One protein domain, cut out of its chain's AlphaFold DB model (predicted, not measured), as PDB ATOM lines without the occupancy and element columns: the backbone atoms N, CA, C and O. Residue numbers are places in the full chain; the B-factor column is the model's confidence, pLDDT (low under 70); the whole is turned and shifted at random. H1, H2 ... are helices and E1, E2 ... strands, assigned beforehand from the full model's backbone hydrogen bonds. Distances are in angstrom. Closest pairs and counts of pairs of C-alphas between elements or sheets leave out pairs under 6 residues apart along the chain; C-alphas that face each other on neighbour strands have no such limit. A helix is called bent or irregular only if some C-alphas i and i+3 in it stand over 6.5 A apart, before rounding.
ATOM      1  N   ILE A 123     -52.071  -2.128  30.409       87.44
ATOM      2  CA  ILE A 123     -50.817  -1.423  30.120       87.44
ATOM      3  C   ILE A 123     -50.053  -1.206  31.430       87.44
ATOM      4  O   ILE A 123     -50.529  -0.506  32.326       87.44
ATOM      5  N   LEU A 124     -48.856  -1.777  31.529       87.19
ATOM      6  CA  LEU A 124     -47.924  -1.657  32.645       87.19
ATOM      7  C   LEU A 124     -46.747  -0.749  32.273       87.19
ATOM      8  O   LEU A 124     -45.944  -1.029  31.388       87.19
ATOM      9  N   THR A 125     -46.667   0.359  32.995       86.00
ATOM     10  CA  THR A 125     -45.640   1.397  32.938       86.00
ATOM     11  C   THR A 125     -45.398   1.890  34.361       86.00
ATOM     12  O   THR A 125     -46.241   1.688  35.242       86.00
ATOM     13  N   ALA A 126     -44.309   2.625  34.589       84.12
ATOM     14  CA  ALA A 126     -44.068   3.271  35.882       84.12
ATOM     15  C   ALA A 126     -45.239   4.177  36.325       84.12
ATOM     16  O   ALA A 126     -45.525   4.296  37.511       84.12
ATOM     17  N   ARG A 127     -45.968   4.784  35.374       85.94
ATOM     18  CA  ARG A 127     -47.139   5.625  35.670       85.94
ATOM     19  C   ARG A 127     -48.392   4.812  36.004       85.94
ATOM     20  O   ARG A 127     -49.226   5.281  36.769       85.94
ATOM     21  N   THR A 128     -48.544   3.622  35.427       85.25
ATOM     22  CA  THR A 128     -49.723   2.760  35.628       85.25
ATOM     23  C   THR A 128     -49.548   1.751  36.765       85.25
ATOM     24  O   THR A 128     -50.386   0.870  36.931       85.25
ATOM     25  N   GLY A 129     -48.499   1.906  37.581       85.75
ATOM     26  CA  GLY A 129     -48.288   1.121  38.796       85.75
ATOM     27  C   GLY A 129     -47.330  -0.056  38.641       85.75
ATOM     28  O   GLY A 129     -47.349  -0.940  39.487       85.75
ATOM     29  N   MET A 130     -46.498  -0.103  37.595       89.75
ATOM     30  CA  MET A 130     -45.378  -1.050  37.545       89.75
ATOM     31  C   MET A 130     -44.352  -0.691  38.626       89.75
ATOM     32  O   MET A 130     -43.977   0.475  38.764       89.75
ATOM     33  N   VAL A 131     -43.907  -1.694  39.379       88.50
ATOM     34  CA  VAL A 131     -42.951  -1.544  40.478       88.50
ATOM     35  C   VAL A 131     -41.681  -2.300  40.117       88.50
ATOM     36  O   VAL A 131     -41.726  -3.467  39.737       88.50
ATOM     37  N   GLY A 132     -40.539  -1.627  40.234       86.12
ATOM     38  CA  GLY A 132     -39.258  -2.182  39.811       86.12
ATOM     39  C   GLY A 132     -39.085  -2.197  38.290       86.12
ATOM     40  O   GLY A 132     -39.719  -1.431  37.561       86.12
ATOM     41  N   MET A 133     -38.167  -3.042  37.826       85.50
ATOM     42  CA  MET A 133     -37.857  -3.223  36.407       85.50
ATOM     43  C   MET A 133     -38.323  -4.608  35.952       85.50
ATOM     44  O   MET A 133     -38.184  -5.561  36.723       85.50
ATOM     45  N   PRO A 134     -38.846  -4.746  34.723       84.88
ATOM     46  CA  PRO A 134     -39.164  -6.056  34.176       84.88
ATOM     47  C   PRO A 134     -37.885  -6.888  34.040       84.88
ATOM     48  O   PRO A 134     -36.846  -6.380  33.609       84.88
ATOM     49  N   GLN A 135     -37.965  -8.162  34.415       83.12
ATOM     50  CA  GLN A 135     -36.843  -9.098  34.380       83.12
ATOM     51  C   GLN A 135     -37.123 -10.211  33.376       83.12
ATOM     52  O   GLN A 135     -38.101 -10.941  33.513       83.12
ATOM     53  N   LEU A 136     -36.269 -10.349  32.363       77.31
ATOM     54  CA  LEU A 136     -36.323 -11.471  31.430       77.31
ATOM     55  C   LEU A 136     -35.540 -12.651  32.016       77.31
ATOM     56  O   LEU A 136     -34.308 -12.603  32.103       77.31
ATOM     57  N   THR A 137     -36.264 -13.691  32.420       72.06
ATOM     58  CA  THR A 137     -35.733 -14.955  32.943       72.06
ATOM     59  C   THR A 137     -35.922 -16.076  31.914       72.06
ATOM     60  O   THR A 137     -36.585 -15.905  30.890       72.06
ATOM     61  N   SER A 138     -35.353 -17.256  32.174       67.38
ATOM     62  CA  SER A 138     -35.598 -18.459  31.355       67.38
ATOM     63  C   SER A 138     -37.057 -18.943  31.391       67.38
ATOM     64  O   SER A 138     -37.485 -19.692  30.509       67.38
ATOM     65  N   GLU A 139     -37.820 -18.530  32.405       64.25
ATOM     66  CA  GLU A 139     -39.239 -18.859  32.564       64.25
ATOM     67  C   GLU A 139     -40.169 -17.847  31.873       64.25
ATOM     68  O   GLU A 139     -41.375 -18.067  31.783       64.25
ATOM     69  N   GLY A 140     -39.623 -16.741  31.366       75.31
ATOM     70  CA  GLY A 140     -40.366 -15.681  30.699       75.31
ATOM     71  C   GLY A 140     -40.062 -14.304  31.280       75.31
ATOM     72  O   GLY A 140     -39.030 -14.061  31.898       75.31
ATOM     73  N   LEU A 141     -40.970 -13.364  31.056       81.75
ATOM     74  CA  LEU A 141     -40.884 -12.018  31.593       81.75
ATOM     75  C   LEU A 141     -41.542 -11.961  32.972       81.75
ATOM     76  O   LEU A 141     -42.762 -12.098  33.086       81.75
ATOM     77  N   LYS A 142     -40.742 -11.707  34.005       86.81
ATOM     78  CA  LYS A 142     -41.219 -11.413  35.352       86.81
ATOM     79  C   LYS A 142     -41.482  -9.916  35.496       86.81
ATOM     80  O   LYS A 142     -40.596  -9.096  35.241       86.81
ATOM     81  N   VAL A 143     -42.695  -9.557  35.909       88.88
ATOM     82  CA  VAL A 143     -43.111  -8.163  36.116       88.88
ATOM     83  C   VAL A 143     -43.891  -8.046  37.414       88.88
ATOM     84  O   VAL A 143     -44.825  -8.811  37.637       88.88
ATOM     85  N   SER A 144     -43.550  -7.050  38.226       91.38
ATOM     86  CA  SER A 144     -44.287  -6.709  39.440       91.38
ATOM     87  C   SER A 144     -45.026  -5.386  39.253       91.38
ATOM     88  O   SER A 144     -44.528  -4.434  38.644       91.38
ATOM     89  N   CYS A 145     -46.245  -5.307  39.770       92.19
ATOM     90  CA  CYS A 145     -47.046  -4.085  39.781       92.19
ATOM     91  C   CYS A 145     -47.820  -3.944  41.093       92.19
ATOM     92  O   CYS A 145     -47.912  -4.886  41.878       92.19
ATOM     93  N   LEU A 146     -48.378  -2.761  41.339       92.88
ATOM     94  CA  LEU A 146     -49.357  -2.546  42.402       92.88
ATOM     95  C   LEU A 146     -50.542  -3.498  42.218       92.88
ATOM     96  O   LEU A 146     -50.896  -3.840  41.086       92.88
ATOM     97  N   LEU A 147     -51.162  -3.902  43.331       91.56
ATOM     98  CA  LEU A 147     -52.260  -4.865  43.340       91.56
ATOM     99  C   LEU A 147     -53.309  -4.559  42.260       91.56
ATOM    100  O   LEU A 147     -54.032  -3.563  42.332       91.56
ATOM    101  N   ASN A 148     -53.429  -5.461  41.285       90.44
ATOM    102  CA  ASN A 148     -54.392  -5.337  40.202       90.44
ATOM    103  C   ASN A 148     -55.176  -6.644  40.001       90.44
ATOM    104  O   ASN A 148     -54.773  -7.496  39.206       90.44
ATOM    105  N   PRO A 149     -56.353  -6.784  40.642       87.44
ATOM    106  CA  PRO A 149     -57.192  -7.981  40.539       87.44
ATOM    107  C   PRO A 149     -57.822  -8.212  39.155       87.44
ATOM    108  O   PRO A 149     -58.561  -9.181  38.975       87.44
ATOM    109  N   LYS A 150     -57.621  -7.296  38.196       87.00
ATOM    110  CA  LYS A 150     -58.076  -7.466  36.807       87.00
ATOM    111  C   LYS A 150     -57.115  -8.326  35.987       87.00
ATOM    112  O   LYS A 150     -57.496  -8.767  34.906       87.00
ATOM    113  N   MET A 151     -55.891  -8.538  36.473       87.75
ATOM    114  CA  MET A 151     -54.937  -9.447  35.849       87.75
ATOM    115  C   MET A 151     -55.407 -10.882  36.071       87.75
ATOM    116  O   MET A 151     -55.653 -11.289  37.203       87.75
ATOM    117  N   LYS A 152     -55.552 -11.638  34.986       85.88
ATOM    118  CA  LYS A 152     -55.955 -13.044  35.018       85.88
ATOM    119  C   LYS A 152     -55.055 -13.868  34.109       85.88
ATOM    120  O   LYS A 152     -54.490 -13.343  33.145       85.88
ATOM    121  N   TRP A 153     -54.958 -15.157  34.415       86.56
ATOM    122  CA  TRP A 153     -54.311 -16.138  33.549       86.56
ATOM    123  C   TRP A 153     -54.880 -16.069  32.126       86.56
ATOM    124  O   TRP A 153     -56.070 -15.830  31.947       86.56
ATOM    125  N   GLY A 154     -54.027 -16.208  31.109       80.62
ATOM    126  CA  GLY A 154     -54.432 -16.131  29.701       80.62
ATOM    127  C   GLY A 154     -54.793 -14.722  29.212       80.62
ATOM    128  O   GLY A 154     -55.071 -14.540  28.025       80.62
ATOM    129  N   GLY A 155     -54.768 -13.712  30.088       84.62
ATOM    130  CA  GLY A 155     -54.904 -12.306  29.726       84.62
ATOM    131  C   GLY A 155     -53.644 -11.743  29.064       84.62
ATOM    132  O   GLY A 155     -52.554 -12.306  29.161       84.62
ATOM    133  N   ARG A 156     -53.793 -10.596  28.396       86.94
ATOM    134  CA  ARG A 156     -52.688  -9.891  27.732       86.94
ATOM    135  C   ARG A 156     -52.258  -8.672  28.529       86.94
ATOM    136  O   ARG A 156     -53.097  -7.898  28.998       86.94
ATOM    137  N   VAL A 157     -50.953  -8.457  28.588       86.94
ATOM    138  CA  VAL A 157     -50.341  -7.298  29.229       86.94
ATOM    139  C   VAL A 157     -49.360  -6.635  28.276       86.94
ATOM    140  O   VAL A 157     -48.605  -7.304  27.578       86.94
ATOM    141  N   GLN A 158     -49.391  -5.312  28.222       86.12
ATOM    142  CA  GLN A 158     -48.401  -4.515  27.522       86.12
ATOM    143  C   GLN A 158     -47.428  -3.947  28.548       86.12
ATOM    144  O   GLN A 158     -47.846  -3.206  29.430       86.12
ATOM    145  N   VAL A 159     -46.150  -4.280  28.435       83.81
ATOM    146  CA  VAL A 159     -45.095  -3.874  29.364       83.81
ATOM    147  C   VAL A 159     -44.132  -2.944  28.642       83.81
ATOM    148  O   VAL A 159     -43.716  -3.219  27.515       83.81
ATOM    149  N   ASP A 160     -43.780  -1.838  29.293       78.94
ATOM    150  CA  ASP A 160     -42.720  -0.959  28.812       78.94
ATOM    151  C   ASP A 160     -41.344  -1.613  28.993       78.94
ATOM    152  O   ASP A 160     -40.913  -1.908  30.108       78.94
ATOM    153  N   MET A 161     -40.664  -1.830  27.870       72.94
ATOM    154  CA  MET A 161     -39.378  -2.521  27.795       72.94
ATOM    155  C   MET A 161     -38.174  -1.589  27.760       72.94
ATOM    156  O   MET A 161     -37.047  -2.061  27.614       72.94
ATOM    157  N   SER A 162     -38.377  -0.276  27.908       73.94
ATOM    158  CA  SER A 162     -37.277   0.691  27.872       73.94
ATOM    159  C   SER A 162     -36.189   0.403  28.916       73.94
ATOM    160  O   SER A 162     -35.021   0.686  28.672       73.94
ATOM    161  N   ASN A 163     -36.569  -0.165  30.066       72.12
ATOM    162  CA  ASN A 163     -35.687  -0.465  31.197       72.12
ATOM    163  C   ASN A 163     -35.732  -1.959  31.558       72.12
ATOM    164  O   ASN A 163     -36.041  -2.318  32.695       72.12
ATOM    165  N   LEU A 164     -35.471  -2.831  30.581       76.38
ATOM    166  CA  LEU A 164     -35.434  -4.279  30.783       76.38
ATOM    167  C   LEU A 164     -34.148  -4.724  31.495       76.38
ATOM    168  O   LEU A 164     -33.043  -4.378  31.080       76.38
ATOM    169  N   GLN A 165     -34.297  -5.559  32.521       72.56
ATOM    170  CA  GLN A 165     -33.200  -6.310  33.125       72.56
ATOM    171  C   GLN A 165     -33.157  -7.723  32.536       72.56
ATOM    172  O   GLN A 165     -34.163  -8.428  32.514       72.56
ATOM    173  N   THR A 166     -31.993  -8.160  32.068       66.88
ATOM    174  CA  THR A 166     -31.763  -9.539  31.609       66.88
ATOM    175  C   THR A 166     -30.931 -10.287  32.636       66.88
ATOM    176  O   THR A 166     -29.970  -9.731  33.171       66.88
ATOM    177  N   GLU A 167     -31.253 -11.552  32.893       63.16
ATOM    178  CA  GLU A 167     -30.381 -12.400  33.704       63.16
ATOM    179  C   GLU A 167     -28.998 -12.593  33.068       63.16
ATOM    180  O   GLU A 167     -28.844 -12.578  31.843       63.16
ATOM    181  N   ALA A 168     -27.988 -12.839  33.908       57.34
ATOM    182  CA  ALA A 168     -26.672 -13.242  33.434       57.34
ATOM    183  C   ALA A 168     -26.763 -14.561  32.642       57.34
ATOM    184  O   ALA A 168     -27.531 -15.472  32.976       57.34
ATOM    185  N   TYR A 169     -25.974 -14.657  31.574       58.88
ATOM    186  CA  TYR A 169     -25.833 -15.894  30.815       58.88
ATOM    187  C   TYR A 169     -25.092 -16.940  31.652       58.88
ATOM    188  O   TYR A 169     -24.081 -16.627  32.284       58.88
ATOM    189  N   ASP A 170     -25.561 -18.188  31.616       52.25
ATOM    190  CA  ASP A 170     -24.773 -19.318  32.101       52.25
ATOM    191  C   ASP A 170     -23.580 -19.520  31.150       52.25
ATOM    192  O   ASP A 170     -23.741 -19.756  29.949       52.25
ATOM    193  N   ILE A 171     -22.368 -19.372  31.688       57.12
ATOM    194  CA  ILE A 171     -21.104 -19.486  30.952       57.12
ATOM    195  C   ILE A 171     -20.653 -20.943  30.761       57.12
ATOM    196  O   ILE A 171     -19.614 -21.179  30.144       57.12
ATOM    197  N   THR A 172     -21.423 -21.919  31.250       61.25
ATOM    198  CA  THR A 172     -21.125 -23.349  31.111       61.25
ATOM    199  C   THR A 172     -21.213 -23.797  29.645       61.25
ATOM    200  O   THR A 172     -22.182 -23.523  28.936       61.25
ATOM    201  N   TYR A 173     -20.189 -24.525  29.186       50.88
ATOM    202  CA  TYR A 173     -19.894 -24.833  27.772       50.88
ATOM    203  C   TYR A 173     -21.008 -25.599  27.012       50.88
ATOM    204  O   TYR A 173     -20.989 -25.645  25.785       50.88
ATOM    205  N   GLY A 174     -21.998 -26.174  27.711       59.66
ATOM    206  CA  GLY A 174     -23.160 -26.863  27.121       59.66
ATOM    207  C   GLY A 174     -24.479 -26.070  27.128       59.66
ATOM    208  O   GLY A 174     -25.365 -26.362  26.326       59.66
ATOM    209  N   SER A 175     -24.608 -25.048  27.981       50.41
ATOM    210  CA  SER A 175     -25.850 -24.275  28.185       50.41
ATOM    211  C   SER A 175     -25.933 -23.036  27.286       50.41
ATOM    212  O   SER A 175     -27.026 -22.545  26.995       50.41
ATOM    213  N   GLN A 176     -24.787 -22.561  26.775       48.25
ATOM    214  CA  GLN A 176     -24.692 -21.329  25.982       48.25
ATOM    215  C   GLN A 176     -25.661 -21.290  24.793       48.25
ATOM    216  O   GLN A 176     -26.260 -20.254  24.543       48.25
ATOM    217  N   ARG A 177     -25.883 -22.394  24.073       52.00
ATOM    218  CA  ARG A 177     -26.718 -22.375  22.852       52.00
ATOM    219  C   ARG A 177     -28.214 -22.576  23.103       52.00
ATOM    220  O   ARG A 177     -29.006 -22.257  22.223       52.00
ATOM    221  N   VAL A 178     -28.597 -23.098  24.271       52.81
ATOM    222  CA  VAL A 178     -30.000 -23.419  24.589       52.81
ATOM    223  C   VAL A 178     -30.680 -22.257  25.320       52.81
ATOM    224  O   VAL A 178     -31.849 -21.996  25.072       52.81
ATOM    225  N   ASP A 179     -29.959 -21.528  26.183       50.25
ATOM    226  CA  ASP A 179     -30.514 -20.391  26.945       50.25
ATOM    227  C   ASP A 179     -30.495 -19.050  26.198       50.25
ATOM    228  O   ASP A 179     -31.326 -18.179  26.462       50.25
ATOM    229  N   GLN A 180     -29.562 -18.862  25.259       51.12
ATOM    230  CA  GLN A 180     -29.370 -17.583  24.560       51.12
ATOM    231  C   GLN A 180     -30.625 -17.047  23.838       51.12
ATOM    232  O   GLN A 180     -30.880 -15.853  23.968       51.12
ATOM    233  N   PRO A 181     -31.447 -17.859  23.139       54.06
ATOM    234  CA  PRO A 181     -32.637 -17.349  22.446       54.06
ATOM    235  C   PRO A 181     -33.748 -16.850  23.384       54.06
ATOM    236  O   PRO A 181     -34.515 -15.963  23.007       54.06
ATOM    237  N   GLN A 182     -33.846 -17.422  24.589       53.47
ATOM    238  CA  GLN A 182     -34.864 -17.073  25.590       53.47
ATOM    239  C   GLN A 182     -34.463 -15.844  26.419       53.47
ATOM    240  O   GLN A 182     -35.330 -15.131  26.917       53.47
ATOM    241  N   LYS A 183     -33.156 -15.574  26.527       54.97
ATOM    242  CA  LYS A 183     -32.587 -14.425  27.247       54.97
ATOM    243  C   LYS A 183     -32.221 -13.243  26.338       54.97
ATOM    244  O   LYS A 183     -31.734 -12.233  26.840       54.97
ATOM    245  N   ASP A 184     -32.451 -13.342  25.023       57.66
ATOM    246  CA  ASP A 184     -32.183 -12.245  24.088       57.66
ATOM    247  C   ASP A 184     -33.262 -11.145  24.213       57.66
ATOM    248  O   ASP A 184     -34.433 -11.368  23.893       57.66
ATOM    249  N   PRO A 185     -32.907  -9.918  24.626       55.38
ATOM    250  CA  PRO A 185     -33.860  -8.815  24.707       55.38
ATOM    251  C   PRO A 185     -34.472  -8.438  23.344       55.38
ATOM    252  O   PRO A 185     -35.552  -7.838  23.301       55.38
ATOM    253  N   LYS A 186     -33.846  -8.794  22.211       51.84
ATOM    254  CA  LYS A 186     -34.363  -8.484  20.865       51.84
ATOM    255  C   LYS A 186     -35.608  -9.293  20.501       51.84
ATOM    256  O   LYS A 186     -36.501  -8.754  19.847       51.84
ATOM    257  N   THR A 187     -35.714 -10.545  20.944       53.97
ATOM    258  CA  THR A 187     -36.913 -11.375  20.721       53.97
ATOM    259  C   THR A 187     -38.081 -10.913  21.593       53.97
ATOM    260  O   THR A 187     -39.208 -10.860  21.107       53.97
ATOM    261  N   ALA A 188     -37.816 -10.460  22.824       51.66
ATOM    262  CA  ALA A 188     -38.826  -9.856  23.702       51.66
ATOM    263  C   ALA A 188     -39.323  -8.482  23.201       51.66
ATOM    264  O   ALA A 188     -40.504  -8.152  23.330       51.66
ATOM    265  N   THR A 189     -38.447  -7.684  22.581       52.16
ATOM    266  CA  THR A 189     -38.787  -6.335  22.082       52.16
ATOM    267  C   THR A 189     -39.613  -6.368  20.786       52.16
ATOM    268  O   THR A 189     -40.407  -5.458  20.532       52.16
ATOM    269  N   ASN A 190     -39.507  -7.439  19.986       49.22
ATOM    270  CA  ASN A 190     -40.246  -7.591  18.724       49.22
ATOM    271  C   ASN A 190     -41.777  -7.636  18.891       49.22
ATOM    272  O   ASN A 190     -42.501  -7.309  17.953       49.22
ATOM    273  N   ALA A 191     -42.286  -7.953  20.086       53.69
ATOM    274  CA  ALA A 191     -43.721  -8.013  20.370       53.69
ATOM    275  C   ALA A 191     -44.365  -6.644  20.697       53.69
ATOM    276  O   ALA A 191     -45.481  -6.606  21.209       53.69
ATOM    277  N   LYS A 192     -43.684  -5.505  20.467       60.78
ATOM    278  CA  LYS A 192     -44.131  -4.157  20.909       60.78
ATOM    279  C   LYS A 192     -44.465  -4.087  22.411       60.78
ATOM    280  O   LYS A 192     -45.288  -3.276  22.838       60.78
ATOM    281  N   GLY A 193     -43.845  -4.961  23.202       67.25
ATOM    282  CA  GLY A 193     -44.103  -5.079  24.629       67.25
ATOM    283  C   GLY A 193     -45.364  -5.871  24.998       67.25
ATOM    284  O   GLY A 193     -45.777  -5.787  26.144       67.25
ATOM    285  N   LEU A 194     -46.007  -6.604  24.081       79.00
ATOM    286  CA  LEU A 194     -47.205  -7.403  24.375       79.00
ATOM    287  C   LEU A 194     -46.842  -8.825  24.829       79.00
ATOM    288  O   LEU A 194     -46.171  -9.572  24.117       79.00
ATOM    289  N   PHE A 195     -47.345  -9.210  25.997       81.81
ATOM    290  CA  PHE A 195     -47.106 -10.500  26.631       81.81
ATOM    291  C   PHE A 195     -48.411 -11.163  27.063       81.81
ATOM    292  O   PHE A 195     -49.414 -10.504  27.340       81.81
ATOM    293  N   LEU A 196     -48.377 -12.488  27.133       83.44
ATOM    294  CA  LEU A 196     -49.447 -13.333  27.632       83.44
ATOM    295  C   LEU A 196     -49.138 -13.763  29.065       83.44
ATOM    296  O   LEU A 196     -48.058 -14.279  29.346       83.44
ATOM    297  N   ILE A 197     -50.097 -13.582  29.962       86.25
ATOM    298  CA  ILE A 197     -49.957 -13.915  31.376       86.25
ATOM    299  C   ILE A 197     -50.099 -15.432  31.566       86.25
ATOM    300  O   ILE A 197     -51.118 -16.018  31.190       86.25
ATOM    301  N   ARG A 198     -49.093 -16.067  32.179       85.19
ATOM    302  CA  ARG A 198     -49.089 -17.505  32.515       85.19
ATOM    303  C   ARG A 198     -49.126 -17.796  34.003       85.19
ATOM    304  O   ARG A 198     -49.622 -18.850  34.380       85.19
ATOM    305  N   SER A 199     -48.674 -16.864  34.830       87.25
ATOM    306  CA  SER A 199     -48.859 -16.920  36.277       87.25
ATOM    307  C   SER A 199     -49.202 -15.536  36.808       87.25
ATOM    308  O   SER A 199     -48.682 -14.536  36.305       87.25
ATOM    309  N   VAL A 200     -50.086 -15.501  37.803       89.81
ATOM    310  CA  VAL A 200     -50.465 -14.304  38.555       89.81
ATOM    311  C   VAL A 200     -50.424 -14.660  40.028       89.81
ATOM    312  O   VAL A 200     -51.127 -15.570  40.464       89.81
ATOM    313  N   GLU A 201     -49.646 -13.912  40.791       91.06
ATOM    314  CA  GLU A 201     -49.600 -14.018  42.240       91.06
ATOM    315  C   GLU A 201     -49.927 -12.657  42.842       91.06
ATOM    316  O   GLU A 201     -49.325 -11.642  42.499       91.06
ATOM    317  N   HIS A 202     -50.915 -12.624  43.731       90.62
ATOM    318  CA  HIS A 202     -51.253 -11.433  44.497       90.62
ATOM    319  C   HIS A 202     -50.815 -11.658  45.936       90.62
ATOM    320  O   HIS A 202     -51.252 -12.623  46.564       90.62
ATOM    321  N   HIS A 203     -50.006 -10.754  46.473       90.44
ATOM    322  CA  HIS A 203     -49.579 -10.814  47.863       90.44
ATOM    323  C   HIS A 203     -49.738  -9.446  48.523       90.44
ATOM    324  O   HIS A 203     -49.614  -8.398  47.882       90.44
ATOM    325  N   GLY A 204     -50.040  -9.462  49.817       89.31
ATOM    326  CA  GLY A 204     -50.077  -8.249  50.609       89.31
ATOM    327  C   GLY A 204     -50.395  -8.482  52.074       89.31
ATOM    328  O   GLY A 204     -50.769  -9.586  52.476       89.31
ATOM    329  N   ASP A 205     -50.228  -7.427  52.863       86.44
ATOM    330  CA  ASP A 205     -50.439  -7.440  54.309       86.44
ATOM    331  C   ASP A 205     -51.534  -6.445  54.713       86.44
ATOM    332  O   ASP A 205     -51.455  -5.247  54.454       86.44
ATOM    333  N   THR A 206     -52.548  -6.942  55.423       81.56
ATOM    334  CA  THR A 206     -53.628  -6.131  56.013       81.56
ATOM    335  C   THR A 206     -53.155  -5.087  57.027       81.56
ATOM    336  O   THR A 206     -53.889  -4.135  57.288       81.56
ATOM    337  N   ARG A 207     -51.962  -5.257  57.611       81.38
ATOM    338  CA  ARG A 207     -51.337  -4.303  58.542       81.38
ATOM    339  C   ARG A 207     -50.140  -3.563  57.937       81.38
ATOM    340  O   ARG A 207     -49.605  -2.668  58.589       81.38
ATOM    341  N   GLY A 208     -49.741  -3.925  56.721       83.50
ATOM    342  CA  GLY A 208     -48.633  -3.329  55.989       83.50
ATOM    343  C   GLY A 208     -49.101  -2.466  54.818       83.50
ATOM    344  O   GLY A 208     -50.293  -2.327  54.543       83.50
ATOM    345  N   ASN A 209     -48.130  -1.891  54.111       85.62
ATOM    346  CA  ASN A 209     -48.372  -1.131  52.881       85.62
ATOM    347  C   ASN A 209     -48.128  -1.959  51.613       85.62
ATOM    348  O   ASN A 209     -48.404  -1.485  50.512       85.62
ATOM    349  N   ASP A 210     -47.609  -3.176  51.761       87.50
ATOM    350  CA  ASP A 210     -47.234  -4.022  50.641       87.50
ATOM    351  C   ASP A 210     -48.476  -4.686  50.057       87.50
ATOM    352  O   ASP A 210     -49.139  -5.484  50.718       87.50
ATOM    353  N   TRP A 211     -48.796  -4.321  48.817       91.62
ATOM    354  CA  TRP A 211     -49.908  -4.857  48.038       91.62
ATOM    355  C   TRP A 211     -49.497  -4.907  46.572       91.62
ATOM    356  O   TRP A 211     -49.622  -3.919  45.838       91.62
ATOM    357  N   TYR A 212     -49.014  -6.067  46.142       93.38
ATOM    358  CA  TYR A 212     -48.427  -6.236  44.821       93.38
ATOM    359  C   TYR A 212     -49.048  -7.404  44.061       93.38
ATOM    360  O   TYR A 212     -49.754  -8.262  44.593       93.38
ATOM    361  N   THR A 213     -48.839  -7.375  42.753       93.25
ATOM    362  CA  THR A 213     -49.169  -8.438  41.815       93.25
ATOM    363  C   THR A 213     -47.925  -8.771  41.020       93.25
ATOM    364  O   THR A 213     -47.432  -7.924  40.271       93.25
ATOM    365  N   ASP A 214     -47.452  -9.999  41.177       92.19
ATOM    366  CA  ASP A 214     -46.360 -10.560  40.401       92.19
ATOM    367  C   ASP A 214     -46.920 -11.361  39.237       92.19
ATOM    368  O   ASP A 214     -47.853 -12.156  39.374       92.19
ATOM    369  N   LEU A 215     -46.345 -11.127  38.066       89.38
ATOM    370  CA  LEU A 215     -46.739 -11.748  36.819       89.38
ATOM    371  C   LEU A 215     -45.546 -12.483  36.228       89.38
ATOM    372  O   LEU A 215     -44.446 -11.932  36.151       89.38
ATOM    373  N   VAL A 216     -45.794 -13.692  35.733       88.00
ATOM    374  CA  VAL A 216     -44.884 -14.385  34.814       88.00
ATOM    375  C   VAL A 216     -45.571 -14.451  33.465       88.00
ATOM    376  O   VAL A 216     -46.677 -14.993  33.338       88.00
ATOM    377  N   CYS A 217     -44.948 -13.839  32.467       82.88
ATOM    378  CA  CYS A 217     -45.532 -13.670  31.149       82.88
ATOM    379  C   CYS A 217     -44.645 -14.259  30.054       82.88
ATOM    380  O   CYS A 217     -43.423 -14.260  30.152       82.88
ATOM    381  N   ILE A 218     -45.263 -14.711  28.970       79.12
ATOM    382  CA  ILE A 218     -44.568 -15.203  27.777       79.12
ATOM    383  C   ILE A 218     -44.830 -14.251  26.616       79.12
ATOM    384  O   ILE A 218     -45.896 -13.637  26.547       79.12
ATOM    385  N   GLY A 219     -43.863 -14.076  25.717       71.06
ATOM    386  CA  GLY A 219     -44.078 -13.230  24.543       71.06
ATOM    387  C   GLY A 219     -45.184 -13.811  23.665       71.06
ATOM    388  O   GLY A 219     -45.252 -15.025  23.469       71.06
ATOM    389  N   VAL A 220     -46.057 -12.952  23.136       63.06
ATOM    390  CA  VAL A 220     -47.015 -13.370  22.105       63.06
ATOM    391  C   VAL A 220     -46.190 -13.826  20.894       63.06
ATOM    392  O   VAL A 220     -45.355 -13.069  20.411       63.06
TER     393      VAL A 220
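Overview. This is residues 123 to 220 of the 247 residues of an uncharacterized protein of Acinetobacter bereziniae (UniProt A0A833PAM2). One strongly twisted sheet of five antiparallel strands is folded back on itself, E1 and E2 facing E4 and E3 with E5 as the hinge. The E4 and E5 hairpin reaches to one end of the long axis; at the other end residues 171 to 178, of which 176 to 178 belong to H1, stick out. The 98 printed residues hold E1, E2, E3, H1, H2, E4 and E5 in chain order, a mixed class; the sheet's order is E1 E2 E5 E4 E3. The whole is compact, with a radius of gyration of the C-alphas of 14.4 A, but elongated, spanning 48 by 27 by 23 A.

Along the chain. Find C-alpha 130 at (-45.378, -1.050, 37.545), where E1, residues 130 to 137, begins; it bends by 60 degrees at residue 133. Beside it is E2, residues 140 to 146, 19.8 A long. E5, residues 211 to 219, runs 25.6 A to C-alpha 219 at (-44.078, -13.230, 24.543). E4, residues 194 to 204, is 26.4 A long and bends by 75 degrees at residue 198; E3 is residues 156 to 159. H1 is residues 176 to 183, irregular, but only just, with C-alphas 178 and 181 7.0 A apart; H2 is residues 185 to 189.

Arrangement. Look between E2 and E5 for N 143 and O 215, 3.0 A apart. The hairpin E1 and E2 has N 135 and O 142 at 2.9 A, the hairpin E4 and E5 N 214 and O 201 at 2.8 A, and E4 and E3 N 195 and O 157 at 2.8 A. H2 is on the sheet at a height of 9.0 A. H1 only grazes the sheet, with residues 179 to 183; its closest C-alphas to E1 are Lys 183 and Leu 136, 6.3 A. In H2 every O i to N i+4 pair is within hydrogen-bond range; in H1 1 of 4 is, and 2 of 5 O i to N i+3 pairs.

Size, cuts and confidence. The two C-alphas farthest apart, of Tyr 173 and Arg 207, are 48.5 A apart. The printed part has no cut, and the link E3 to H1 is long. Look for pLDDT under 70 at residues 138 to 139, 166 to 193 and 220.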